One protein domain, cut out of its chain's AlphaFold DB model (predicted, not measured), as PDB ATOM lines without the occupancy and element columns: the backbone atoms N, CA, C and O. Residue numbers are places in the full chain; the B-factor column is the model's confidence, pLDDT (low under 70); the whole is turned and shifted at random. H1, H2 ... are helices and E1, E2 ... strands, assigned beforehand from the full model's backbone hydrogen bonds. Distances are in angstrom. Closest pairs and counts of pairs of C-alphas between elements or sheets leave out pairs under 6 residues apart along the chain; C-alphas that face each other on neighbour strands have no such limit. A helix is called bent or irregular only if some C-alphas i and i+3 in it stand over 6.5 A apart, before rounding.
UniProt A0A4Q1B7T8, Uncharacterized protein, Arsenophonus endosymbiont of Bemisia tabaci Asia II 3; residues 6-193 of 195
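What this domain is: This is residues 6 to 193 of the 195 residues of an uncharacterized protein of Arsenophonus endosymbiont of Bemisia tabaci Asia II 3 (UniProt A0A4Q1B7T8). Two halves pack together: in one, H1 and H2 cover one face of the antiparallel sheet E1-E2-E3-E4; in the other, H3 and the long helix H4 make a hairpin, and H5 covers one face of the small antiparallel sheet E5-E6-E7. Residues 87 to 92, in no named element, run between the larger sheet's other face and H4. The printed part has 188 residues with five named helices and seven named strands, in the order E1 H1 H2 E2 E3 E4 H3 H4 H5 E5 E6 E7, a mixed class. It is compact and rounded, with a radius of gyration of the C-alphas of 16.7 A and spans of 47 by 40 by 30 A.

How they stand to each other: Begin at edge strand E1, residues 6 to 11; its N 8 and O 59 of E2, residues 56 to 62, are within hydrogen-bond range at 2.9 A. E3, residues 67 to 73, and E4, residues 76 to 81, continue in hairpins a meander from E2, each strand the antiparallel neighbour of the one before; find N 60 and O 68 at 2.8 A, N 71 and O 78 at 2.8 A. H1, residues 26 to 36, lies over E1 and E2 at a height over the sheet of 9.8 A; its closest C-alphas to E1 are Ala 34 and Pro 7, 6.8 A. H2, residues 40 to 47, is on the same face over E3, at a height of 8.5 A, making two layers, helices on one face of a sheet. Next, H3, residues 98 to 106, and H4, residues 110 to 133, touch as a helical hairpin, by residues 112 to 121 of H4 alone; the closest C-alphas are Tyr 105 and Phe 113, 4.9 A, at a shallow tilt of 22 degrees. H5, residues 139 to 146, is on the meander of E5, residues 167 to 170, E6, residues 175 to 179, and E7, residues 188 to 192, at a height of 9.7 A. There N 168 and O 177 are 2.8 A apart, N 176 and O 191 2.8 A. The closest C-alphas of E1 and E5 are Ala 6 and His 169, 6.3 A. In H1, H3 and H5 every O i to N i+4 pair is within hydrogen-bond range; H4 has 17 of 20, H2 1 of 4 but 4 of 5 O i to N i+3 pairs.

Where its parts are: Find C-alpha 6 at (13.978, -10.668, 37.695); E1 runs 17.5 A from there. E2 spans 19.7 A, E3 19.8 A, E4 16.6 A and H1 15.5 A. From C-alpha 110 at (-3.773, 14.790, 18.883), H4 runs 32.2 A, with a kink of 27 degrees near residue 117; it is only just irregular, C-alphas 116 and 119 being 6.6 A apart. E7 ends at C-alpha 192, (10.635, -23.091, 35.506).

The domain as a whole: The C-alphas farthest apart, Lys 107 and Phe 193, are 49.0 A apart. The printed part has no cut; the links E1 to H1, E4 to H3 and H5 to E5 are long. Mean pLDDT of the printed part is 89.6; residues 158 to 159, 181 to 184 and 186 are under 70.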
ATOM      1  N   ALA A   6      14.910 -10.892  38.789       94.62
ATOM      2  CA  ALA A   6      13.978 -10.668  37.695       94.62
ATOM      3  C   ALA A   6      14.121  -9.235  37.168       94.62
ATOM      4  O   ALA A   6      13.857  -8.294  37.920       94.62
ATOM      5  N   PRO A   7      14.522  -9.051  35.898       95.12
ATOM      6  CA  PRO A   7      14.494  -7.750  35.257       95.12
ATOM      7  C   PRO A   7      13.219  -7.535  34.430       95.12
ATOM      8  O   PRO A   7      12.696  -8.467  33.818       95.12
ATOM      9  N   THR A   8      12.793  -6.284  34.315       94.75
ATOM     10  CA  THR A   8      11.903  -5.785  33.254       94.75
ATOM     11  C   THR A   8      12.461  -4.459  32.735       94.75
ATOM     12  O   THR A   8      13.397  -3.912  33.316       94.75
ATOM     13  N   THR A   9      11.961  -3.941  31.614       95.50
ATOM     14  CA  THR A   9      12.429  -2.648  31.097       95.50
ATOM     15  C   THR A   9      11.338  -1.916  30.340       95.50
ATOM     16  O   THR A   9      10.503  -2.538  29.681       95.50
ATOM     17  N   ASN A  10      11.376  -0.588  30.396       95.62
ATOM     18  CA  ASN A  10      10.587   0.269  29.526       95.62
ATOM     19  C   ASN A  10      11.489   1.257  28.781       95.62
ATOM     20  O   ASN A  10      12.590   1.585  29.217       95.62
ATOM     21  N   ILE A  11      10.986   1.752  27.655       93.75
ATOM     22  CA  ILE A  11      11.595   2.836  26.882       93.75
ATOM     23  C   ILE A  11      10.997   4.158  27.363       93.75
ATOM     24  O   ILE A  11       9.771   4.264  27.444       93.75
ATOM     25  N   ILE A  12      11.836   5.161  27.638       93.69
ATOM     26  CA  ILE A  12      11.425   6.481  28.168       93.69
ATOM     27  C   ILE A  12      11.769   7.649  27.231       93.69
ATOM     28  O   ILE A  12      11.786   8.816  27.630       93.69
ATOM     29  N   GLU A  13      12.034   7.344  25.962       86.88
ATOM     30  CA  GLU A  13      12.538   8.297  24.967       86.88
ATOM     31  C   GLU A  13      11.550   9.403  24.568       86.88
ATOM     32  O   GLU A  13      11.946  10.415  23.996       86.88
ATOM     33  N   GLY A  14      10.276   9.293  24.958       81.06
ATOM     34  CA  GLY A  14       9.311  10.384  24.786       81.06
ATOM     35  C   GLY A  14       9.771  11.701  25.434       81.06
ATOM     36  O   GLY A  14       9.450  12.783  24.944       81.06
ATOM     37  N   LEU A  15      10.581  11.643  26.497       85.69
ATOM     38  CA  LEU A  15      11.129  12.825  27.185       85.69
ATOM     39  C   LEU A  15      12.654  12.841  27.311       85.69
ATOM     40  O   LEU A  15      13.204  13.812  27.837       85.69
ATOM     41  N   ARG A  16      13.338  11.781  26.883       89.44
ATOM     42  CA  ARG A  16      14.770  11.572  27.124       89.44
ATOM     43  C   ARG A  16      15.463  11.019  25.892       89.44
ATOM     44  O   ARG A  16      14.820  10.571  24.958       89.44
ATOM     45  N   GLN A  17      16.787  11.070  25.898       89.81
ATOM     46  CA  GLN A  17      17.611  10.502  24.839       89.81
ATOM     47  C   GLN A  17      18.675   9.599  25.456       89.81
ATOM     48  O   GLN A  17      19.174   9.877  26.552       89.81
ATOM     49  N   GLY A  18      18.987   8.507  24.762       89.44
ATOM     50  CA  GLY A  18      20.161   7.689  25.044       89.44
ATOM     51  C   GLY A  18      21.423   8.245  24.394       89.44
ATOM     52  O   GLY A  18      21.473   9.393  23.957       89.44
ATOM     53  N   SER A  19      22.447   7.401  24.309       89.31
ATOM     54  CA  SER A  19      23.722   7.718  23.647       89.31
ATOM     55  C   SER A  19      23.790   7.247  22.186       89.31
ATOM     56  O   SER A  19      24.839   7.363  21.550       89.31
ATOM     57  N   GLY A  20      22.689   6.721  21.635       89.19
ATOM     58  CA  GLY A  20      22.600   6.280  20.243       89.19
ATOM     59  C   GLY A  20      23.638   5.207  19.912       89.19
ATOM     60  O   GLY A  20      23.871   4.289  20.696       89.19
ATOM     61  N   LYS A  21      24.318   5.361  18.770       89.12
ATOM     62  CA  LYS A  21      25.383   4.452  18.304       89.12
ATOM     63  C   LYS A  21      26.578   4.312  19.259       89.12
ATOM     64  O   LYS A  21      27.312   3.340  19.162       89.12
ATOM     65  N   ASN A  22      26.771   5.270  20.169       88.44
ATOM     66  CA  ASN A  22      27.872   5.267  21.137       88.44
ATOM     67  C   ASN A  22      27.486   4.597  22.467       88.44
ATOM     68  O   ASN A  22      28.290   4.569  23.396       88.44
ATOM     69  N   GLY A  23      26.240   4.137  22.603       90.19
ATOM     70  CA  GLY A  23      25.756   3.456  23.796       90.19
ATOM     71  C   GLY A  23      25.728   1.942  23.624       90.19
ATOM     72  O   GLY A  23      25.505   1.429  22.529       90.19
ATOM     73  N   VAL A  24      25.889   1.218  24.727       91.81
ATOM     74  CA  VAL A  24      25.730  -0.239  24.730       91.81
ATOM     75  C   VAL A  24      24.260  -0.628  24.584       91.81
ATOM     76  O   VAL A  24      23.358   0.084  25.035       91.81
ATOM     77  N   LEU A  25      24.004  -1.785  23.977       93.06
ATOM     78  CA  LEU A  25      22.652  -2.324  23.845       93.06
ATOM     79  C   LEU A  25      22.100  -2.723  25.219       93.06
ATOM     80  O   LEU A  25      22.645  -3.608  25.882       93.06
ATOM     81  N   ILE A  26      20.988  -2.108  25.632       92.88
ATOM     82  CA  ILE A  26      20.379  -2.378  26.945       92.88
ATOM     83  C   ILE A  26      19.996  -3.854  27.130       92.88
ATOM     84  O   ILE A  26      20.113  -4.386  28.231       92.88
ATOM     85  N   SER A  27      19.578  -4.539  26.062       92.25
ATOM     86  CA  SER A  27      19.181  -5.950  26.113       92.25
ATOM     87  C   SER A  27      20.342  -6.848  26.543       92.25
ATOM     88  O   SER A  27      20.170  -7.679  27.433       92.25
ATOM     89  N   ALA A  28      21.537  -6.637  25.981       91.44
ATOM     90  CA  ALA A  28      22.743  -7.377  26.347       91.44
ATOM     91  C   ALA A  28      23.125  -7.149  27.817       91.44
ATOM     92  O   ALA A  28      23.442  -8.096  28.538       91.44
ATOM     93  N   VAL A  29      23.022  -5.903  28.282       92.19
ATOM     94  CA  VAL A  29      23.307  -5.528  29.673       92.19
ATOM     95  C   VAL A  29      22.330  -6.203  30.636       92.19
ATOM     96  O   VAL A  29      22.756  -6.815  31.613       92.19
ATOM     97  N   ILE A  30      21.026  -6.148  30.346       93.88
ATOM     98  CA  ILE A  30      19.996  -6.786  31.176       93.88
ATOM     99  C   ILE A  30      20.206  -8.304  31.237       93.88
ATOM    100  O   ILE A  30      20.103  -8.880  32.321       93.88
ATOM    101  N   MET A  31      20.526  -8.952  30.112       90.94
ATOM    102  CA  MET A  31      20.813 -10.392  30.086       90.94
ATOM    103  C   MET A  31      22.033 -10.745  30.942       90.94
ATOM    104  O   MET A  31      21.959 -11.664  31.757       90.94
ATOM    105  N   ALA A  32      23.128  -9.990  30.817       90.62
ATOM    106  CA  ALA A  32      24.335 -10.211  31.614       90.62
ATOM    107  C   ALA A  32      24.079 -10.034  33.120       90.62
ATOM    108  O   ALA A  32      24.544 -10.842  33.927       90.62
ATOM    109  N   ILE A  33      23.301  -9.014  33.498       92.69
ATOM    110  CA  ILE A  33      22.896  -8.776  34.887       92.69
ATOM    111  C   ILE A  33      22.050  -9.938  35.403       92.69
ATOM    112  O   ILE A  33      22.361 -10.495  36.452       92.69
ATOM    113  N   ALA A  34      21.020 -10.341  34.658       90.81
ATOM    114  CA  ALA A  34      20.150 -11.445  35.050       90.81
ATOM    115  C   ALA A  34      20.921 -12.762  35.231       90.81
ATOM    116  O   ALA A  34      20.582 -13.548  36.110       90.81
ATOM    117  N   ALA A  35      21.961 -13.001  34.428       88.38
ATOM    118  CA  ALA A  35      22.765 -14.216  34.507       88.38
ATOM    119  C   ALA A  35      23.731 -14.246  35.706       88.38
ATOM    120  O   ALA A  35      24.020 -15.326  36.218       88.38
ATOM    121  N   LYS A  36      24.255 -13.091  36.144       88.44
ATOM    122  CA  LYS A  36      25.379 -13.030  37.102       88.44
ATOM    123  C   LYS A  36      25.043 -12.412  38.454       88.44
ATOM    124  O   LYS A  36      25.774 -12.639  39.416       88.44
ATOM    125  N   ILE A  37      23.994 -11.602  38.536       91.56
ATOM    126  CA  ILE A  37      23.696 -10.800  39.721       91.56
ATOM    127  C   ILE A  37      22.529 -11.404  40.495       91.56
ATOM    128  O   ILE A  37      21.501 -11.776  39.934       91.56
ATOM    129  N   ASP A  38      22.695 -11.475  41.811       90.75
ATOM    130  CA  ASP A  38      21.740 -12.056  42.752       90.75
ATOM    131  C   ASP A  38      21.180 -11.063  43.775       90.75
ATOM    132  O   ASP A  38      20.363 -11.434  44.615       90.75
ATOM    133  N   ASN A  39      21.630  -9.811  43.716       92.38
ATOM    134  CA  ASN A  39      21.228  -8.745  44.619       92.38
ATOM    135  C   ASN A  39      21.036  -7.446  43.838       92.38
ATOM    136  O   ASN A  39      21.935  -7.033  43.097       92.38
ATOM    137  N   VAL A  40      19.897  -6.779  44.032       93.56
ATOM    138  CA  VAL A  40      19.579  -5.563  43.265       93.56
ATOM    139  C   VAL A  40      20.565  -4.418  43.500       93.56
ATOM    140  O   VAL A  40      20.868  -3.681  42.568       93.56
ATOM    141  N   TYR A  41      21.135  -4.265  44.695       92.19
ATOM    142  CA  TYR A  41      22.020  -3.134  44.992       92.19
ATOM    143  C   TYR A  41      23.387  -3.246  44.308       92.19
ATOM    144  O   TYR A  41      24.012  -2.224  44.023       92.19
ATOM    145  N   LYS A  42      23.813  -4.458  43.920       92.19
ATOM    146  CA  LYS A  42      24.997  -4.651  43.058       92.19
ATOM    147  C   LYS A  42      24.789  -4.094  41.644       92.19
ATOM    148  O   LYS A  42      25.758  -3.759  40.967       92.19
ATOM    149  N   VAL A  43      23.538  -3.970  41.195       91.69
ATOM    150  CA  VAL A  43      23.199  -3.464  39.857       91.69
ATOM    151  C   VAL A  43      23.516  -1.971  39.720       91.69
ATOM    152  O   VAL A  43      23.910  -1.526  38.645       91.69
ATOM    153  N   LEU A  44      23.411  -1.197  40.806       88.19
ATOM    154  CA  LEU A  44      23.645   0.252  40.788       88.19
ATOM    155  C   LEU A  44      25.059   0.611  40.321       88.19
ATOM    156  O   LEU A  44      25.226   1.498  39.484       88.19
ATOM    157  N   ALA A  45      26.062  -0.121  40.810       85.44
ATOM    158  CA  ALA A  45      27.458   0.085  40.436       85.44
ATOM    159  C   ALA A  45      27.700  -0.160  38.938       85.44
ATOM    160  O   ALA A  45      28.471   0.565  38.314       85.44
ATOM    161  N   LEU A  46      27.000  -1.132  38.340       85.50
ATOM    162  CA  LEU A  46      27.112  -1.432  36.910       85.50
ATOM    163  C   LEU A  46      26.563  -0.299  36.044       85.50
ATOM    164  O   LEU A  46      27.118  -0.016  34.986       85.50
ATOM    165  N   PHE A  47      25.489   0.358  36.487       85.62
ATOM    166  CA  PHE A  47      24.880   1.446  35.727       85.62
ATOM    167  C   PHE A  47      25.526   2.809  35.972       85.62
ATOM    168  O   PHE A  47      25.361   3.679  35.126       85.62
ATOM    169  N   ALA A  48      26.287   3.012  37.051       82.31
ATOM    170  CA  ALA A  48      26.877   4.313  37.391       82.31
ATOM    171  C   ALA A  48      27.685   4.960  36.244       82.31
ATOM    172  O   ALA A  48      27.624   6.174  36.064       82.31
ATOM    173  N   ALA A  49      28.385   4.155  35.438       75.31
ATOM    174  CA  ALA A  49      29.183   4.619  34.298       75.31
ATOM    175  C   ALA A  49      28.598   4.227  32.926       75.31
ATOM    176  O   ALA A  49      29.179   4.531  31.882       75.31
ATOM    177  N   LEU A  50      27.464   3.524  32.904       83.31
ATOM    178  CA  LEU A  50      26.951   2.906  31.690       83.31
ATOM    179  C   LEU A  50      26.124   3.892  30.862       83.31
ATOM    180  O   LEU A  50      25.126   4.440  31.328       83.31
ATOM    181  N   LYS A  51      26.492   4.040  29.590       87.75
ATOM    182  CA  LYS A  51      25.707   4.756  28.581       87.75
ATOM    183  C   LYS A  51      25.012   3.761  27.664       87.75
ATOM    184  O   LYS A  51      25.675   2.966  27.005       87.75
ATOM    185  N   THR A  52      23.688   3.809  27.596       91.75
ATOM    186  CA  THR A  52      22.888   2.891  26.772       91.75
ATOM    187  C   THR A  52      22.516   3.506  25.430       91.75
ATOM    188  O   THR A  52      22.473   4.729  25.274       91.75
ATOM    189  N   ASN A  53      22.239   2.654  24.444       93.00
ATOM    190  CA  ASN A  53      21.902   3.053  23.076       93.00
ATOM    191  C   ASN A  53      20.634   3.922  22.980       93.00
ATOM    192  O   ASN A  53      20.517   4.752  22.086       93.00
ATOM    193  N   GLY A  54      19.724   3.774  23.936       93.81
ATOM    194  CA  GLY A  54      18.500   4.556  24.080       93.81
ATOM    195  C   GLY A  54      18.271   4.982  25.528       93.81
ATOM    196  O   GLY A  54      19.069   4.631  26.406       93.81
ATOM    197  N   ALA A  55      17.208   5.747  25.777       95.00
ATOM    198  CA  ALA A  55      16.773   6.052  27.140       95.00
ATOM    199  C   ALA A  55      15.810   4.971  27.643       95.00
ATOM    200  O   ALA A  55      14.730   4.766  27.078       95.00
ATOM    201  N   TYR A  56      16.184   4.308  28.734       95.94
ATOM    202  CA  TYR A  56      15.443   3.172  29.281       95.94
ATOM    203  C   TYR A  56      15.221   3.316  30.779       95.94
ATOM    204  O   TYR A  56      15.910   4.071  31.455       95.94
ATOM    205  N   SER A  57      14.283   2.539  31.297       96.50
ATOM    206  CA  SER A  57      14.029   2.398  32.725       96.50
ATOM    207  C   SER A  57      13.973   0.915  33.109       96.50
ATOM    208  O   SER A  57      12.877   0.378  33.303       96.50
ATOM    209  N   PRO A  58      15.112   0.198  33.152       96.38
ATOM    210  CA  PRO A  58      15.129  -1.158  33.673       96.38
ATOM    211  C   PRO A  58      14.739  -1.195  35.154       96.38
ATOM    212  O   PRO A  58      15.214  -0.392  35.963       96.38
ATOM    213  N   SER A  59      13.904  -2.166  35.502       97.06
ATOM    214  CA  SER A  59      13.510  -2.494  36.868       97.06
ATOM    215  C   SER A  59      14.059  -3.862  37.244       97.06
ATOM    216  O   SER A  59      14.113  -4.760  36.406       97.06
ATOM    217  N   PHE A  60      14.439  -4.032  38.506       96.88
ATOM    218  CA  PHE A  60      14.992  -5.274  39.037       96.88
ATOM    219  C   PHE A  60      14.327  -5.615  40.364       96.88
ATOM    220  O   PHE A  60      14.114  -4.724  41.186       96.88
ATOM    221  N   VAL A  61      14.044  -6.899  40.572       95.94
ATOM    222  CA  VAL A  61      13.578  -7.460  41.847       95.94
ATOM    223  C   VAL A  61      14.417  -8.691  42.177       95.94
ATOM    224  O   VAL A  61      14.686  -9.489  41.277       95.94
ATOM    225  N   ASP A  62      14.826  -8.856  43.436       95.69
ATOM    226  CA  ASP A  62      15.515 -10.063  43.915       95.69
ATOM    227  C   ASP A  62      14.675 -10.905  44.893       95.69
ATOM    228  O   ASP A  62      13.570 -10.538  45.295       95.69
ATOM    229  N   LEU A  63      15.209 -12.068  45.281       94.25
ATOM    230  CA  LEU A  63      14.574 -13.000  46.226       94.25
ATOM    231  C   LEU A  63      14.343 -12.424  47.632       94.25
ATOM    232  O   LEU A  63      13.562 -12.989  48.396       94.25
ATOM    233  N   LYS A  64      15.012 -11.322  47.988       94.56
ATOM    234  CA  LYS A  64      14.818 -10.626  49.267       94.56
ATOM    235  C   LYS A  64      13.729  -9.552  49.169       94.56
ATOM    236  O   LYS A  64      13.584  -8.756  50.093       94.56
ATOM    237  N   ASN A  65      12.968  -9.530  48.070       92.75
ATOM    238  CA  ASN A  65      11.978  -8.504  47.736       92.75
ATOM    239  C   ASN A  65      12.572  -7.091  47.650       92.75
ATOM    240  O   ASN A  65      11.839  -6.104  47.759       92.75
ATOM    241  N   GLN A  66      13.886  -6.977  47.448       96.50
ATOM    242  CA  GLN A  66      14.508  -5.691  47.172       96.50
ATOM    243  C   GLN A  66      14.207  -5.334  45.722       96.50
ATOM    244  O   GLN A  66      14.251  -6.203  44.845       96.50
ATOM    245  N   MET A  67      13.866  -4.073  45.464       96.12
ATOM    246  CA  MET A  67      13.484  -3.642  44.126       96.12
ATOM    247  C   MET A  67      13.908  -2.219  43.811       96.12
ATOM    248  O   MET A  67      13.652  -1.281  44.567       96.12
ATOM    249  N   ILE A  68      14.495  -2.062  42.632       97.19
ATOM    250  CA  ILE A  68      14.940  -0.771  42.122       97.19
ATOM    251  C   ILE A  68      14.501  -0.601  40.673       97.19
ATOM    252  O   ILE A  68      14.351  -1.568  39.931       97.19
ATOM    253  N   THR A  69      14.318   0.642  40.255       97.25
ATOM    254  CA  THR A  69      14.240   1.039  38.846       97.25
ATOM    255  C   THR A  69      15.284   2.104  38.585       97.25
ATOM    256  O   THR A  69      15.489   2.977  39.425       97.25
ATOM    257  N   ILE A  70      15.958   2.025  37.445       96.06
ATOM    258  CA  ILE A  70      17.010   2.969  37.072       96.06
ATOM    259  C   ILE A  70      16.578   3.644  35.778       96.06
ATOM    260  O   ILE A  70      16.565   3.003  34.740       96.06
ATOM    261  N   GLU A  71      16.221   4.922  35.821       95.44
ATOM    262  CA  GLU A  71      15.991   5.730  34.622       95.44
ATOM    263  C   GLU A  71      17.351   6.150  34.056       95.44
ATOM    264  O   GLU A  71      18.052   6.955  34.668       95.44
ATOM    265  N   ILE A  72      17.731   5.592  32.908       93.12
ATOM    266  CA  ILE A  72      19.021   5.804  32.247       93.12
ATOM    267  C   ILE A  72      18.835   6.792  31.103       93.12
ATOM    268  O   ILE A  72      18.023   6.575  30.198       93.12
ATOM    269  N   THR A  73      19.603   7.878  31.131       88.81
ATOM    270  CA  THR A  73      19.530   8.946  30.128       88.81
ATOM    271  C   THR A  73      20.920   9.473  29.792       88.81
ATOM    272  O   THR A  73      21.881   9.270  30.534       88.81
ATOM    273  N   ASN A  74      21.036  10.234  28.707       84.50
ATOM    274  CA  ASN A  74      22.262  10.963  28.386       84.50
ATOM    275  C   ASN A  74      22.632  12.067  29.401       84.50
ATOM    276  O   ASN A  74      23.764  12.542  29.372       84.50
ATOM    277  N   LYS A  75      21.714  12.461  30.296       82.25
ATOM    278  CA  LYS A  75      21.943  13.445  31.370       82.25
ATOM    279  C   LYS A  75      22.327  12.806  32.708       82.25
ATOM    280  O   LYS A  75      22.485  13.519  33.694       82.25
ATOM    281  N   GLY A  76      22.454  11.482  32.746       86.56
ATOM    282  CA  GLY A  76      22.712  10.714  33.956       86.56
ATOM    283  C   GLY A  76      21.542   9.818  34.340       86.56
ATOM    284  O   GLY A  76      20.501   9.780  33.669       86.56
ATOM    285  N   ASN A  77      21.750   9.087  35.430       91.00
ATOM    286  CA  ASN A  77      20.840   8.053  35.892       91.00
ATOM    287  C   ASN A  77      20.090   8.503  37.139       91.00
ATOM    288  O   ASN A  77      20.673   9.112  38.036       91.00
ATOM    289  N   LYS A  78      18.813   8.143  37.226       93.31
ATOM    290  CA  LYS A  78      18.001   8.319  38.430       93.31
ATOM    291  C   LYS A  78      17.566   6.961  38.951       93.31
ATOM    292  O   LYS A  78      17.009   6.154  38.214       93.31
ATOM    293  N   VAL A  79      17.809   6.724  40.234       95.50
ATOM    294  CA  VAL A  79      17.440   5.483  40.916       95.50
ATOM    295  C   VAL A  79      16.149   5.705  41.691       95.50
ATOM    296  O   VAL A  79      16.004   6.686  42.415       95.50
ATOM    297  N   ILE A  80      15.214   4.775  41.544       96.62
ATOM    298  CA  ILE A  80      13.954   4.718  42.279       96.62
ATOM    299  C   ILE A  80      13.968   3.420  43.083       96.62
ATOM    300  O   ILE A  80      13.872   2.339  42.504       96.62
ATOM    301  N   ASP A  81      14.089   3.523  44.405       96.88
ATOM    302  CA  ASP A  81      13.995   2.375  45.311       96.88
ATOM    303  C   ASP A  81      12.534   2.174  45.744       96.88
ATOM    304  O   ASP A  81      11.927   3.033  46.390       96.88
ATOM    305  N   GLY A  82      11.954   1.040  45.349       96.38
ATOM    306  CA  GLY A  82      10.584   0.662  45.698       96.38
ATOM    307  C   GLY A  82      10.484  -0.290  46.882       96.38
ATOM    308  O   GLY A  82       9.371  -0.668  47.244       96.38
ATOM    309  N   THR A  83      11.604  -0.681  47.490       96.12
ATOM    310  CA  THR A  83      11.682  -1.768  48.478       96.12
ATOM    311  C   THR A  83      10.780  -1.506  49.678       96.12
ATOM    312  O   THR A  83       9.931  -2.332  49.998       96.12
ATOM    313  N   LYS A  84      10.863  -0.313  50.289       95.12
ATOM    314  CA  LYS A  84       9.992   0.058  51.425       95.12
ATOM    315  C   LYS A  84       8.509   0.099  51.054       95.12
ATOM    316  O   LYS A  84       7.649  -0.170  51.882       95.12
ATOM    317  N   LYS A  85       8.213   0.458  49.807       93.44
ATOM    318  CA  LYS A  85       6.851   0.568  49.282       93.44
ATOM    319  C   LYS A  85       6.263  -0.795  48.898       93.44
ATOM    320  O   LYS A  85       5.047  -0.932  48.785       93.44
ATOM    321  N   GLY A  86       7.125  -1.777  48.638       93.06
ATOM    322  CA  GLY A  86       6.765  -3.111  48.169       93.06
ATOM    323  C   GLY A  86       6.248  -3.159  46.728       93.06
ATOM    324  O   GLY A  86       5.628  -4.155  46.354       93.06
ATOM    325  N   TYR A  87       6.429  -2.091  45.940       93.94
ATOM    326  CA  TYR A  87       6.138  -2.079  44.504       93.94
ATOM    327  C   TYR A  87       6.823  -0.913  43.772       93.94
ATOM    328  O   TYR A  87       6.994   0.181  44.318       93.94
ATOM    329  N   VAL A  88       7.091  -1.117  42.479       95.56
ATOM    330  CA  VAL A  88       7.356  -0.058  41.496       95.56
ATOM    331  C   VAL A  88       6.474  -0.303  40.278       95.56
ATOM    332  O   VAL A  88       6.284  -1.442  39.864       95.56
ATOM    333  N   VAL A  89       5.920   0.768  39.715       96.25
ATOM    334  CA  VAL A  89       5.194   0.728  38.443       96.25
ATOM    335  C   VAL A  89       5.814   1.771  37.536       96.25
ATOM    336  O   VAL A  89       5.962   2.925  37.939       96.25
ATOM    337  N   HIS A  90       6.152   1.359  36.323       97.31
ATOM    338  CA  HIS A  90       6.751   2.216  35.317       97.31
ATOM    339  C   HIS A  90       6.062   2.006  33.966       97.31
ATOM    340  O   HIS A  90       5.587   0.914  33.655       97.31
ATOM    341  N   THR A  91       5.977   3.070  33.169       95.25
ATOM    342  CA  THR A  91       5.506   3.008  31.777       95.25
ATOM    343  C   THR A  91       6.535   3.667  30.863       95.25
ATOM    344  O   THR A  91       7.693   3.277  30.920       95.25
ATOM    345  N   ASN A  92       6.178   4.625  30.013       93.81
ATOM    346  CA  ASN A  92       7.035   5.102  28.922       93.81
ATOM    347  C   ASN A  92       7.491   6.562  29.079       93.81
ATOM    348  O   ASN A  92       7.698   7.272  28.097       93.81
ATOM    349  N   HIS A  93       7.664   7.015  30.321       93.88
ATOM    350  CA  HIS A  93       8.194   8.336  30.667       93.88
ATOM    351  C   HIS A  93       8.912   8.297  32.026       93.88
ATOM    352  O   HIS A  93       8.585   7.427  32.831       93.88
ATOM    353  N   PRO A  94       9.836   9.234  32.314       94.25
ATOM    354  CA  PRO A  94      10.428   9.378  33.645       94.25
ATOM    355  C   PRO A  94       9.373   9.680  34.721       94.25
ATOM    356  O   PRO A  94       8.581  10.615  34.573       94.25
ATOM    357  N   LEU A  95       9.375   8.938  35.829       94.00
ATOM    358  CA  LEU A  95       8.427   9.126  36.927       94.00
ATOM    359  C   LEU A  95       8.576  10.509  37.569       94.00
ATOM    360  O   LEU A  95       9.684  10.931  37.915       94.00
ATOM    361  N   GLY A  96       7.445  11.178  37.796       93.12
ATOM    362  CA  GLY A  96       7.392  12.541  38.336       93.12
ATOM    363  C   GLY A  96       7.358  13.633  37.261       93.12
ATOM    364  O   GLY A  96       7.218  14.809  37.592       93.12
ATOM    365  N   GLU A  97       7.451  13.269  35.977       93.81
ATOM    366  CA  GLU A  97       7.390  14.213  34.853       93.81
ATOM    367  C   GLU A  97       6.066  14.174  34.082       93.81
ATOM    368  O   GLU A  97       5.976  14.681  32.964       93.81
ATOM    369  N   GLU A  98       5.000  13.630  34.671       94.38
ATOM    370  CA  GLU A  98       3.695  13.460  34.020       94.38
ATOM    371  C   GLU A  98       3.151  14.792  33.478       94.38
ATOM    372  O   GLU A  98       2.707  14.881  32.333       94.38
ATOM    373  N   LYS A  99       3.252  15.871  34.270       93.56
ATOM    374  CA  LYS A  99       2.835  17.218  33.843       93.56
ATOM    375  C   LYS A  99       3.667  17.735  32.667       93.56
ATOM    376  O   LYS A  99       3.134  18.430  31.804       93.56
ATOM    377  N   HIS A 100       4.964  17.430  32.637       91.88
ATOM    378  CA  HIS A 100       5.844  17.849  31.547       91.88
ATOM    379  C   HIS A 100       5.537  17.072  30.262       91.88
ATOM    380  O   HIS A 100       5.447  17.682  29.196       91.88
ATOM    381  N   LEU A 101       5.270  15.766  30.373       90.81
ATOM    382  CA  LEU A 101       4.825  14.925  29.262       90.81
ATOM    383  C   LEU A 101       3.560  15.491  28.607       90.81
ATOM    384  O   LEU A 101       3.539  15.700  27.394       90.81
ATOM    385  N   VAL A 102       2.540  15.814  29.411       91.94
ATOM    386  CA  VAL A 102       1.295  16.424  28.917       91.94
ATOM    387  C   VAL A 102       1.595  17.744  28.214       91.94
ATOM    388  O   VAL A 102       1.220  17.918  27.058       91.94
ATOM    389  N   LYS A 103       2.326  18.660  28.864       91.75
ATOM    390  CA  LYS A 103       2.660  19.974  28.286       91.75
ATOM    391  C   LYS A 103       3.401  19.871  26.952       91.75
ATOM    392  O   LYS A 103       3.142  20.685  26.069       91.75
ATOM    393  N   LYS A 104       4.303  18.894  26.800       89.50
ATOM    394  CA  LYS A 104       5.073  18.685  25.567       89.50
ATOM    395  C   LYS A 104       4.179  18.295  24.391       89.50
ATOM    396  O   LYS A 104       4.370  18.808  23.294       89.50
ATOM    397  N   TYR A 105       3.221  17.398  24.614       88.19
ATOM    398  CA  TYR A 105       2.437  16.811  23.527       88.19
ATOM    399  C   TYR A 105       1.054  17.443  23.331       88.19
ATOM    400  O   TYR A 105       0.497  17.312  22.247       88.19
ATOM    401  N   VAL A 106       0.507  18.160  24.320       87.62
ATOM    402  CA  VAL A 106      -0.858  18.726  24.259       87.62
ATOM    403  C   VAL A 106      -1.032  19.767  23.151       87.62
ATOM    404  O   VAL A 106      -2.123  19.913  22.615       87.62
ATOM    405  N   LYS A 107       0.043  20.477  22.789       83.62
ATOM    406  CA  LYS A 107       0.041  21.464  21.696       83.62
ATOM    407  C   LYS A 107       0.329  20.846  20.322       83.62
ATOM    408  O   LYS A 107       0.348  21.565  19.331       83.62
ATOM    409  N   GLY A 108       0.635  19.550  20.275       76.56
ATOM    410  CA  GLY A 108       0.994  18.834  19.055       76.56
ATOM    411  C   GLY A 108      -0.194  18.120  18.415       76.56
ATOM    412  O   GLY A 108      -1.350  18.324  18.775       76.56
ATOM    413  N   ASN A 109       0.108  17.233  17.464       82.81
ATOM    414  CA  ASN A 109      -0.889  16.356  16.857       82.81
ATOM    415  C   ASN A 109      -1.594  15.524  17.945       82.81
ATOM    416  O   ASN A 109      -0.935  14.840  18.736       82.81
ATOM    417  N   ARG A 110      -2.932  15.542  17.943       83.75
ATOM    418  CA  ARG A 110      -3.773  14.790  18.883       83.75
ATOM    419  C   ARG A 110      -3.395  13.309  18.966       83.75
ATOM    420  O   ARG A 110      -3.328  12.756  20.055       83.75
ATOM    421  N   GLN A 111      -3.061  12.698  17.838       81.69
ATOM    422  CA  GLN A 111      -2.632  11.306  17.748       81.69
ATOM    423  C   GLN A 111      -1.299  11.058  18.471       81.69
ATOM    424  O   GLN A 111      -1.150  10.060  19.172       81.69
ATOM    425  N   LEU A 112      -0.334  11.979  18.360       80.44
ATOM    426  CA  LEU A 112       0.922  11.906  19.119       80.44
ATOM    427  C   LEU A 112       0.671  12.078  20.620       80.44
ATOM    428  O   LEU A 112       1.287  11.373  21.419       80.44
ATOM    429  N   PHE A 113      -0.241  12.974  21.003       86.62
ATOM    430  CA  PHE A 113      -0.656  13.134  22.395       86.62
ATOM    431  C   PHE A 113      -1.290  11.860  22.955       86.62
ATOM    432  O   PHE A 113      -0.878  11.391  24.019       86.62
ATOM    433  N   ASP A 114      -2.241  11.271  22.233       84.38
ATOM    434  CA  ASP A 114      -2.923  10.055  22.669       84.38
ATOM    435  C   ASP A 114      -1.921   8.893  22.807       84.38
ATOM    436  O   ASP A 114      -1.899   8.203  23.831       84.38
ATOM    437  N   ASN A 115      -1.014   8.733  21.835       79.44
ATOM    438  CA  ASN A 115      -0.039   7.640  21.803       79.44
ATOM    439  C   ASN A 115       1.063   7.780  22.864       79.44
ATOM    440  O   ASN A 115       1.356   6.814  23.569       79.44
ATOM    441  N   LEU A 116       1.682   8.959  22.981       82.56
ATOM    442  CA  LEU A 116       2.878   9.154  23.811       82.56
ATOM    443  C   LEU A 116       2.559   9.657  25.222       82.56
ATOM    444  O   LEU A 116       3.347   9.411  26.137       82.56
ATOM    445  N   SER A 117       1.415  10.321  25.421       88.75
ATOM    446  CA  SER A 117       1.015  10.877  26.717       88.75
ATOM    447  C   SER A 117      -0.189  10.154  27.315       88.75
ATOM    448  O   SER A 117      -0.025   9.470  28.326       88.75
ATOM    449  N   ALA A 118      -1.374  10.245  26.704       89.50
ATOM    450  CA  ALA A 118      -2.611   9.769  27.331       89.50
ATOM    451  C   ALA A 118      -2.565   8.265  27.651       89.50
ATOM    452  O   ALA A 118      -2.779   7.872  28.800       89.50
ATOM    453  N   ASN A 119      -2.186   7.430  26.678       89.31
ATOM    454  CA  ASN A 119      -2.073   5.981  26.867       89.31
ATOM    455  C   ASN A 119      -1.004   5.599  27.900       89.31
ATOM    456  O   ASN A 119      -1.178   4.653  28.666       89.31
ATOM    457  N   THR A 120       0.111   6.326  27.938       91.88
ATOM    458  CA  THR A 120       1.185   6.105  28.914       91.88
ATOM    459  C   THR A 120       0.712   6.394  30.336       91.88
ATOM    460  O   THR A 120       0.867   5.557  31.229       91.88
ATOM    461  N   LEU A 121       0.068   7.543  30.543       94.62
ATOM    462  CA  LEU A 121      -0.415   7.965  31.855       94.62
ATOM    463  C   LEU A 121      -1.592   7.119  32.343       94.62
ATOM    464  O   LEU A 121      -1.640   6.773  33.525       94.62
ATOM    465  N   TRP A 122      -2.503   6.727  31.447       94.19
ATOM    466  CA  TRP A 122      -3.627   5.863  31.801       94.19
ATOM    467  C   TRP A 122      -3.144   4.484  32.266       94.19
ATOM    468  O   TRP A 122      -3.556   4.014  33.327       94.19
ATOM    469  N   ARG A 123      -2.183   3.877  31.554       94.94
ATOM    470  CA  ARG A 123      -1.544   2.622  31.985       94.94
ATOM    471  C   ARG A 123      -0.841   2.757  33.329       94.94
ATOM    472  O   ARG A 123      -1.007   1.881  34.177       94.94
ATOM    473  N   LEU A 124      -0.097   3.846  33.545       96.31
ATOM    474  CA  LEU A 124       0.580   4.088  34.821       96.31
ATOM    475  C   LEU A 124      -0.431   4.152  35.970       96.31
ATOM    476  O   LEU A 124      -0.230   3.498  36.993       96.31
ATOM    477  N   ALA A 125      -1.522   4.902  35.800       96.81
ATOM    478  CA  ALA A 125      -2.568   5.027  36.809       96.81
ATOM    479  C   ALA A 125      -3.226   3.673  37.120       96.81
ATOM    480  O   ALA A 125      -3.281   3.277  38.287       96.81
ATOM    481  N   THR A 126      -3.646   2.925  36.094       96.19
ATOM    482  CA  THR A 126      -4.292   1.615  36.269       96.19
ATOM    483  C   THR A 126      -3.374   0.605  36.954       96.19
ATOM    484  O   THR A 126      -3.777  -0.030  37.933       96.19
ATOM    485  N   ALA A 127      -2.127   0.471  36.494       96.06
ATOM    486  CA  ALA A 127      -1.177  -0.464  37.090       96.06
ATOM    487  C   ALA A 127      -0.806  -0.062  38.527       96.06
ATOM    488  O   ALA A 127      -0.696  -0.926  39.396       96.06
ATOM    489  N   LYS A 128      -0.673   1.240  38.813       95.88
ATOM    490  CA  LYS A 128      -0.389   1.739  40.165       95.88
ATOM    491  C   LYS A 128      -1.531   1.449  41.135       95.88
ATOM    492  O   LYS A 128      -1.261   0.984  42.238       95.88
ATOM    493  N   LEU A 129      -2.784   1.667  40.732       95.06
ATOM    494  CA  LEU A 129      -3.943   1.317  41.557       95.06
ATOM    495  C   LEU A 129      -3.961  -0.177  41.883       95.06
ATOM    496  O   LEU A 129      -4.116  -0.550  43.043       95.06
ATOM    497  N   ARG A 130      -3.718  -1.034  40.887       93.69
ATOM    498  CA  ARG A 130      -3.652  -2.488  41.089       93.69
ATOM    499  C   ARG A 130      -2.482  -2.906  41.982       93.69
ATOM    500  O   ARG A 130      -2.670  -3.751  42.846       93.69
ATOM    501  N   ALA A 131      -1.315  -2.280  41.860       93.38
ATOM    502  CA  ALA A 131      -0.175  -2.569  42.734       93.38
ATOM    503  C   ALA A 131      -0.432  -2.214  44.214       93.38
ATOM    504  O   ALA A 131       0.095  -2.888  45.102       93.38
ATOM    505  N   ILE A 132      -1.227  -1.166  44.475       94.00
ATOM    506  CA  ILE A 132      -1.564  -0.708  45.832       94.00
ATOM    507  C   ILE A 132      -2.704  -1.527  46.432       94.00
ATOM    508  O   ILE A 132      -2.592  -1.984  47.565       94.00
ATOM    509  N   TYR A 133      -3.800  -1.673  45.687       93.38
ATOM    510  CA  TYR A 133      -5.095  -2.073  46.237       93.38
ATOM    511  C   TYR A 133      -5.546  -3.472  45.818       93.38
ATOM    512  O   TYR A 133      -6.624  -3.896  46.226       93.38
ATOM    513  N   SER A 134      -4.780  -4.197  44.991       90.81
ATOM    514  CA  SER A 134      -5.167  -5.567  44.641       90.81
ATOM    515  C   SER A 134      -5.199  -6.439  45.905       90.81
ATOM    516  O   SER A 134      -4.176  -6.514  46.593       90.81
ATOM    517  N   PRO A 135      -6.323  -7.127  46.200       86.50
ATOM    518  CA  PRO A 135      -6.447  -7.984  47.384       86.50
ATOM    519  C   PRO A 135      -5.406  -9.104  47.418       86.50
ATOM    520  O   PRO A 135      -5.001  -9.561  48.482       86.50
ATOM    521  N   THR A 136      -4.953  -9.537  46.238       87.25
ATOM    522  CA  THR A 136      -3.869 -10.502  46.076       87.25
ATOM    523  C   THR A 136      -2.805  -9.957  45.128       87.25
ATOM    524  O   THR A 136      -3.090  -9.219  44.181       87.25
ATOM    525  N   LYS A 137      -1.550 -10.343  45.374       85.12
ATOM    526  CA  LYS A 137      -0.400 -10.083  44.489       85.12
ATOM    527  C   LYS A 137       0.076 -11.373  43.809       85.12
ATOM    528  O   LYS A 137       1.269 -11.564  43.595       85.12
ATOM    529  N   SER A 138      -0.856 -12.291  43.550       91.88
ATOM    530  CA  SER A 138      -0.564 -13.595  42.952       91.88
ATOM    531  C   SER A 138      -0.260 -13.479  41.459       91.88
ATOM    532  O   SER A 138      -0.568 -12.475  40.810       91.88
ATOM    533  N   VAL A 139       0.297 -14.552  40.895       92.69
ATOM    534  CA  VAL A 139       0.487 -14.690  39.447       92.69
ATOM    535  C   VAL A 139      -0.834 -14.470  38.703       92.69
ATOM    536  O   VAL A 139      -0.860 -13.722  37.732       92.69
ATOM    537  N   ASP A 140      -1.946 -15.035  39.176       91.88
ATOM    538  CA  ASP A 140      -3.239 -14.903  38.491       91.88
ATOM    539  C   ASP A 140      -3.812 -13.482  38.554       91.88
ATOM    540  O   ASP A 140      -4.386 -13.006  37.574       91.88
ATOM    541  N   ALA A 141      -3.577 -12.750  39.649       92.31
ATOM    542  CA  ALA A 141      -3.928 -11.332  39.720       92.31
ATOM    543  C   ALA A 141      -3.162 -10.503  38.671       92.31
ATOM    544  O   ALA A 141      -3.729  -9.598  38.053       92.31
ATOM    545  N   LEU A 142      -1.891 -10.836  38.424       93.19
ATOM    546  CA  LEU A 142      -1.083 -10.196  37.382       93.19
ATOM    547  C   LEU A 142      -1.508 -10.615  35.967       93.19
ATOM    548  O   LEU A 142      -1.570  -9.756  35.088       93.19
ATOM    549  N   LYS A 143      -1.868 -11.886  35.738       92.25
ATOM    550  CA  LYS A 143      -2.444 -12.332  34.454       92.25
ATOM    551  C   LYS A 143      -3.717 -11.549  34.118       92.25
ATOM    552  O   LYS A 143      -3.867 -11.058  32.997       92.25
ATOM    553  N   ASN A 144      -4.601 -11.365  35.105       91.38
ATOM    554  CA  ASN A 144      -5.815 -10.563  34.949       91.38
ATOM    555  C   ASN A 144      -5.499  -9.097  34.611       91.38
ATOM    556  O   ASN A 144      -6.087  -8.541  33.683       91.38
ATOM    557  N   LEU A 145      -4.535  -8.487  35.315       91.94
ATOM    558  CA  LEU A 145      -4.082  -7.126  35.024       91.94
ATOM    559  C   LEU A 145      -3.616  -6.984  33.571       91.94
ATOM    560  O   LEU A 145      -4.048  -6.061  32.882       91.94
ATOM    561  N   PHE A 146      -2.752  -7.892  33.109       91.75
ATOM    562  CA  PHE A 146      -2.201  -7.821  31.757       91.75
ATOM    563  C   PHE A 146      -3.248  -8.033  30.666       91.75
ATOM    564  O   PHE A 146      -3.094  -7.471  29.590       91.75
ATOM    565  N   SER A 147      -4.336  -8.743  30.960       89.19
ATOM    566  CA  SER A 147      -5.426  -9.004  30.011       89.19
ATOM    567  C   SER A 147      -6.463  -7.870  29.928       89.19
ATOM    568  O   SER A 147      -7.448  -7.986  29.203       89.19
ATOM    569  N   THR A 148      -6.278  -6.770  30.669       88.88
ATOM    570  CA  THR A 148      -7.280  -5.697  30.799       88.88
ATOM    571  C   THR A 148      -6.788  -4.378  30.195       88.88
ATOM    572  O   THR A 148      -5.635  -3.983  30.375       88.88
ATOM    573  N   LYS A 149      -7.668  -3.635  29.509       89.00
ATOM    574  CA  LYS A 149      -7.367  -2.266  29.051       89.00
ATOM    575  C   LYS A 149      -7.195  -1.311  30.251       89.00
ATOM    576  O   LYS A 149      -7.893  -1.457  31.250       89.00
ATOM    577  N   PRO A 150      -6.287  -0.321  30.188       89.69
ATOM    578  CA  PRO A 150      -5.429   0.033  29.055       89.69
ATOM    579  C   PRO A 150      -4.093  -0.729  29.014       89.69
ATOM    580  O   PRO A 150      -3.254  -0.413  28.176       89.69
ATOM    581  N   ILE A 151      -3.845  -1.672  29.933       92.44
ATOM    582  CA  ILE A 151      -2.572  -2.411  29.999       92.44
ATOM    583  C   ILE A 151      -2.400  -3.293  28.759       92.44
ATOM    584  O   ILE A 151      -1.343  -3.256  28.129       92.44
ATOM    585  N   LEU A 152      -3.454  -4.020  28.379       89.81
ATOM    586  CA  LEU A 152      -3.554  -4.667  27.076       89.81
ATOM    587  C   LEU A 152      -3.756  -3.596  25.999       89.81
ATOM    588  O   LEU A 152      -4.853  -3.056  25.836       89.81
ATOM    589  N   MET A 153      -2.687  -3.285  25.268       87.25
ATOM    590  CA  MET A 153      -2.732  -2.366  24.141       87.25
ATOM    591  C   MET A 153      -3.199  -3.108  22.892       87.25
ATOM    592  O   MET A 153      -2.651  -4.147  22.528       87.25
ATOM    593  N   GLN A 154      -4.197  -2.539  22.223       82.62
ATOM    594  CA  GLN A 154      -4.706  -3.004  20.939       82.62
ATOM    595  C   GLN A 154      -4.565  -1.872  19.929       82.62
ATOM    596  O   GLN A 154      -4.823  -0.711  20.258       82.62
ATOM    597  N   GLY A 155      -4.164  -2.221  18.711       78.12
ATOM    598  CA  GLY A 155      -4.019  -1.258  17.633       78.12
ATOM    599  C   GLY A 155      -5.376  -0.665  17.264       78.12
ATOM    600  O   GLY A 155      -6.399  -1.348  17.293       78.12
ATOM    601  N   TYR A 156      -5.386   0.612  16.916       74.44
ATOM    602  CA  TYR A 156      -6.556   1.312  16.392       74.44
ATOM    603  C   TYR A 156      -6.122   2.272  15.285       74.44
ATOM    604  O   TYR A 156      -4.929   2.461  15.040       74.44
ATOM    605  N   LYS A 157      -7.078   2.880  14.572       74.19
ATOM    606  CA  LYS A 157      -6.768   3.802  13.467       74.19
ATOM    607  C   LYS A 157      -5.854   4.931  13.966       74.19
ATOM    608  O   LYS A 157      -6.264   5.750  14.781       74.19
ATOM    609  N   GLY A 158      -4.613   4.952  13.478       68.75
ATOM    610  CA  GLY A 158      -3.588   5.917  13.886       68.75
ATOM    611  C   GLY A 158      -2.696   5.498  15.071       68.75
ATOM    612  O   GLY A 158      -1.817   6.255  15.490       68.75
ATOM    613  N   ASN A 159      -2.844   4.293  15.608       69.62
ATOM    614  CA  ASN A 159      -1.933   3.763  16.612       69.62
ATOM    615  C   ASN A 159      -1.686   2.271  16.375       69.62
ATOM    616  O   ASN A 159      -2.573   1.446  16.575       69.62
ATOM    617  N   ALA A 160      -0.464   1.937  15.964       73.50
ATOM    618  CA  ALA A 160      -0.038   0.563  15.715       73.50
ATOM    619  C   ALA A 160       0.602  -0.108  16.946       73.50
ATOM    620  O   ALA A 160       1.041  -1.252  16.850       73.50
ATOM    621  N   PHE A 161       0.686   0.575  18.096       81.00
ATOM    622  CA  PHE A 161       1.231  -0.034  19.305       81.00
ATOM    623  C   PHE A 161       0.280  -1.112  19.826       81.00
ATOM    624  O   PHE A 161      -0.836  -0.832  20.265       81.00
ATOM    625  N   ILE A 162       0.766  -2.348  19.805       85.00
ATOM    626  CA  ILE A 162       0.088  -3.533  20.320       85.00
ATOM    627  C   ILE A 162       0.922  -4.146  21.438       85.00
ATOM    628  O   ILE A 162       2.155  -4.102  21.398       85.00
ATOM    629  N   THR A 163       0.266  -4.747  22.427       87.94
ATOM    630  CA  THR A 163       0.980  -5.623  23.357       87.94
ATOM    631  C   THR A 163       1.310  -6.918  22.628       87.94
ATOM    632  O   THR A 163       0.416  -7.641  22.205       87.94
ATOM    633  N   THR A 164       2.599  -7.214  22.473       87.62
ATOM    634  CA  THR A 164       3.060  -8.441  21.810       87.62
ATOM    635  C   THR A 164       3.054  -9.637  22.748       87.62
ATOM    636  O   THR A 164       2.789 -10.754  22.324       87.62
ATOM    637  N   ASN A 165       3.371  -9.425  24.020       90.06
ATOM    638  CA  ASN A 165       3.458 -10.469  25.029       90.06
ATOM    639  C   ASN A 165       3.362  -9.873  26.436       90.06
ATOM    640  O   ASN A 165       3.649  -8.693  26.650       90.06
ATOM    641  N   ALA A 166       3.006 -10.714  27.404       92.12
ATOM    642  CA  ALA A 166       3.112 -10.419  28.826       92.12
ATOM    643  C   ALA A 166       3.982 -11.468  29.512       92.12
ATOM    644  O   ALA A 166       3.936 -12.649  29.170       92.12
ATOM    645  N   ILE A 167       4.788 -11.025  30.478       93.25
ATOM    646  CA  ILE A 167       5.721 -11.876  31.214       93.25
ATOM    647  C   ILE A 167       5.587 -11.581  32.707       93.25
ATOM    648  O   ILE A 167       5.620 -10.425  33.130       93.25
ATOM    649  N   ILE A 168       5.461 -12.638  33.505       94.50
ATOM    650  CA  ILE A 168       5.443 -12.607  34.968       94.50
ATOM    651  C   ILE A 168       6.601 -13.465  35.465       94.50
ATOM    652  O   ILE A 168       6.747 -14.615  35.052       94.50
ATOM    653  N   HIS A 169       7.409 -12.928  36.374       94.50
ATOM    654  CA  HIS A 169       8.482 -13.668  37.030       94.50
ATOM    655  C   HIS A 169       8.100 -13.940  38.485       94.50
ATOM    656  O   HIS A 169       7.973 -13.011  39.279       94.50
ATOM    657  N   ASP A 170       7.939 -15.214  38.833       93.94
ATOM    658  CA  ASP A 170       7.796 -15.679  40.209       93.94
ATOM    659  C   ASP A 170       9.152 -16.198  40.684       93.94
ATOM    660  O   ASP A 170       9.545 -17.338  40.424       93.94
ATOM    661  N   LEU A 171       9.897 -15.316  41.349       92.12
ATOM    662  CA  LEU A 171      11.230 -15.629  41.855       92.12
ATOM    663  C   LEU A 171      11.193 -16.713  42.933       92.12
ATOM    664  O   LEU A 171      12.085 -17.554  42.961       92.12
ATOM    665  N   LYS A 172      10.158 -16.735  43.784       90.62
ATOM    666  CA  LYS A 172      10.048 -17.714  44.871       90.62
ATOM    667  C   LYS A 172       9.805 -19.119  44.325       90.62
ATOM    668  O   LYS A 172      10.413 -20.066  44.810       90.62
ATOM    669  N   ALA A 173       8.947 -19.247  43.312       92.06
ATOM    670  CA  ALA A 173       8.725 -20.516  42.623       92.06
ATOM    671  C   ALA A 173       9.833 -20.862  41.612       92.06
ATOM    672  O   ALA A 173       9.860 -21.983  41.109       92.06
ATOM    673  N   GLY A 174      10.713 -19.913  41.274       92.19
ATOM    674  CA  GLY A 174      11.725 -20.090  40.232       92.19
ATOM    675  C   GLY A 174      11.121 -20.255  38.835       92.19
ATOM    676  O   GLY A 174      11.667 -20.990  38.013       92.19
ATOM    677  N   CYS A 175       9.984 -19.606  38.558       93.38
ATOM    678  CA  CYS A 175       9.239 -19.779  37.311       93.38
ATOM    679  C   CYS A 175       8.932 -18.449  36.615       93.38
ATOM    680  O   CYS A 175       8.652 -17.430  37.243       93.38
ATOM    681  N   THR A 176       8.935 -18.476  35.287       93.81
ATOM    682  CA  THR A 176       8.368 -17.442  34.421       93.81
ATOM    683  C   THR A 176       7.042 -17.921  33.856       93.81
ATOM    684  O   THR A 176       6.920 -19.077  33.462       93.81
ATOM    685  N   TYR A 177       6.072 -17.022  33.760       93.69
ATOM    686  CA  TYR A 177       4.826 -17.224  33.036       93.69
ATOM    687  C   TYR A 177       4.813 -16.224  31.890       93.69
ATOM    688  O   TYR A 177       4.907 -15.023  32.138       93.69
ATOM    689  N   GLY A 178       4.742 -16.695  30.654       91.88
ATOM    690  CA  GLY A 178       4.793 -15.841  29.474       91.88
ATOM    691  C   GLY A 178       3.694 -16.195  28.492       91.88
ATOM    692  O   GLY A 178       3.395 -17.371  28.311       91.88
ATOM    693  N   THR A 179       3.114 -15.195  27.839       89.62
ATOM    694  CA  THR A 179       2.256 -15.441  26.679       89.62
ATOM    695  C   THR A 179       3.113 -15.520  25.418       89.62
ATOM    696  O   THR A 179       4.067 -14.750  25.250       89.62
ATOM    697  N   THR A 180       2.770 -16.424  24.503       71.88
ATOM    698  CA  THR A 180       3.223 -16.319  23.108       71.88
ATOM    699  C   THR A 180       2.494 -15.148  22.436       71.88
ATOM    700  O   THR A 180       1.568 -14.587  23.027       71.88
ATOM    701  N   TRP A 181       2.948 -14.710  21.255       66.50
ATOM    702  CA  TRP A 181       2.375 -13.560  20.539       66.50
ATOM    703  C   TRP A 181       0.856 -13.726  20.374       66.50
ATOM    704  O   TRP A 181       0.404 -14.488  19.526       66.50
ATOM    705  N   SER A 182       0.076 -13.079  21.245       56.91
ATOM    706  CA  SER A 182      -1.359 -13.329  21.385       56.91
ATOM    707  C   SER A 182      -2.099 -12.006  21.561       56.91
ATOM    708  O   SER A 182      -1.836 -11.295  22.534       56.91
ATOM    709  N   PRO A 183      -3.052 -11.672  20.670       55.72
ATOM    710  CA  PRO A 183      -3.802 -10.416  20.731       55.72
ATOM    711  C   PRO A 183      -4.657 -10.262  22.002       55.72
ATOM    712  O   PRO A 183      -5.072  -9.146  22.314       55.72
ATOM    713  N   ASN A 184      -4.890 -11.349  22.753       64.06
ATOM    714  CA  ASN A 184      -5.734 -11.351  23.953       64.06
ATOM    715  C   ASN A 184      -5.010 -11.790  25.241       64.06
ATOM    716  O   ASN A 184      -5.630 -11.759  26.301       64.06
ATOM    717  N   LEU A 185      -3.732 -12.192  25.168       70.50
ATOM    718  CA  LEU A 185      -2.899 -12.607  26.315       70.50
ATOM    719  C   LEU A 185      -3.522 -13.680  27.240       70.50
ATOM    720  O   LEU A 185      -3.178 -13.740  28.417       70.50
ATOM    721  N   GLN A 186      -4.433 -14.523  26.741       69.31
ATOM    722  CA  GLN A 186      -5.168 -15.461  27.604       69.31
ATOM    723  C   GLN A 186      -4.337 -16.678  28.031       69.31
ATOM    724  O   GLN A 186      -4.484 -17.152  29.158       69.31
ATOM    725  N   ASP A 187      -3.397 -17.118  27.190       82.75
ATOM    726  CA  ASP A 187      -2.624 -18.335  27.431       82.75
ATOM    727  C   ASP A 187      -1.223 -18.018  27.955       82.75
ATOM    728  O   ASP A 187      -0.325 -17.609  27.214       82.75
ATOM    729  N   PHE A 188      -1.028 -18.212  29.260       90.31
ATOM    730  CA  PHE A 188       0.276 -18.090  29.910       90.31
ATOM    731  C   PHE A 188       0.958 -19.454  30.021       90.31
ATOM    732  O   PHE A 188       0.567 -20.292  30.836       90.31
ATOM    733  N   THR A 189       2.051 -19.634  29.289       91.06
ATOM    734  CA  THR A 189       2.934 -20.794  29.416       91.06
ATOM    735  C   THR A 189       3.868 -20.606  30.606       91.06
ATOM    736  O   THR A 189       4.557 -19.588  30.717       91.06
ATOM    737  N   ARG A 190       3.919 -21.598  31.498       92.94
ATOM    738  CA  ARG A 190       4.843 -21.634  32.639       92.94
ATOM    739  C   ARG A 190       6.146 -22.327  32.242       92.94
ATOM    740  O   ARG A 190       6.124 -23.454  31.767       92.94
ATOM    741  N   VAL A 191       7.276 -21.686  32.518       91.06
ATOM    742  CA  VAL A 191       8.629 -22.234  32.357       91.06
ATOM    743  C   VAL A 191       9.374 -22.059  33.673       91.06
ATOM    744  O   VAL A 191       9.484 -20.940  34.169       91.06
ATOM    745  N   CYS A 192       9.884 -23.141  34.253       91.31
ATOM    746  CA  CYS A 192      10.635 -23.091  35.506       91.31
ATOM    747  C   CYS A 192      12.103 -23.417  35.269       91.31
ATOM    748  O   CYS A 192      12.430 -24.267  34.441       91.31
ATOM    749  N   PHE A 193      12.984 -22.748  36.006       82.12
ATOM    750  CA  PHE A 193      14.397 -23.094  36.013       82.12
ATOM    751  C   PHE A 193      14.542 -24.378  36.826       82.12
ATOM    752  O   PHE A 193      14.344 -24.369  38.041       82.12
TER     753      PHE A 193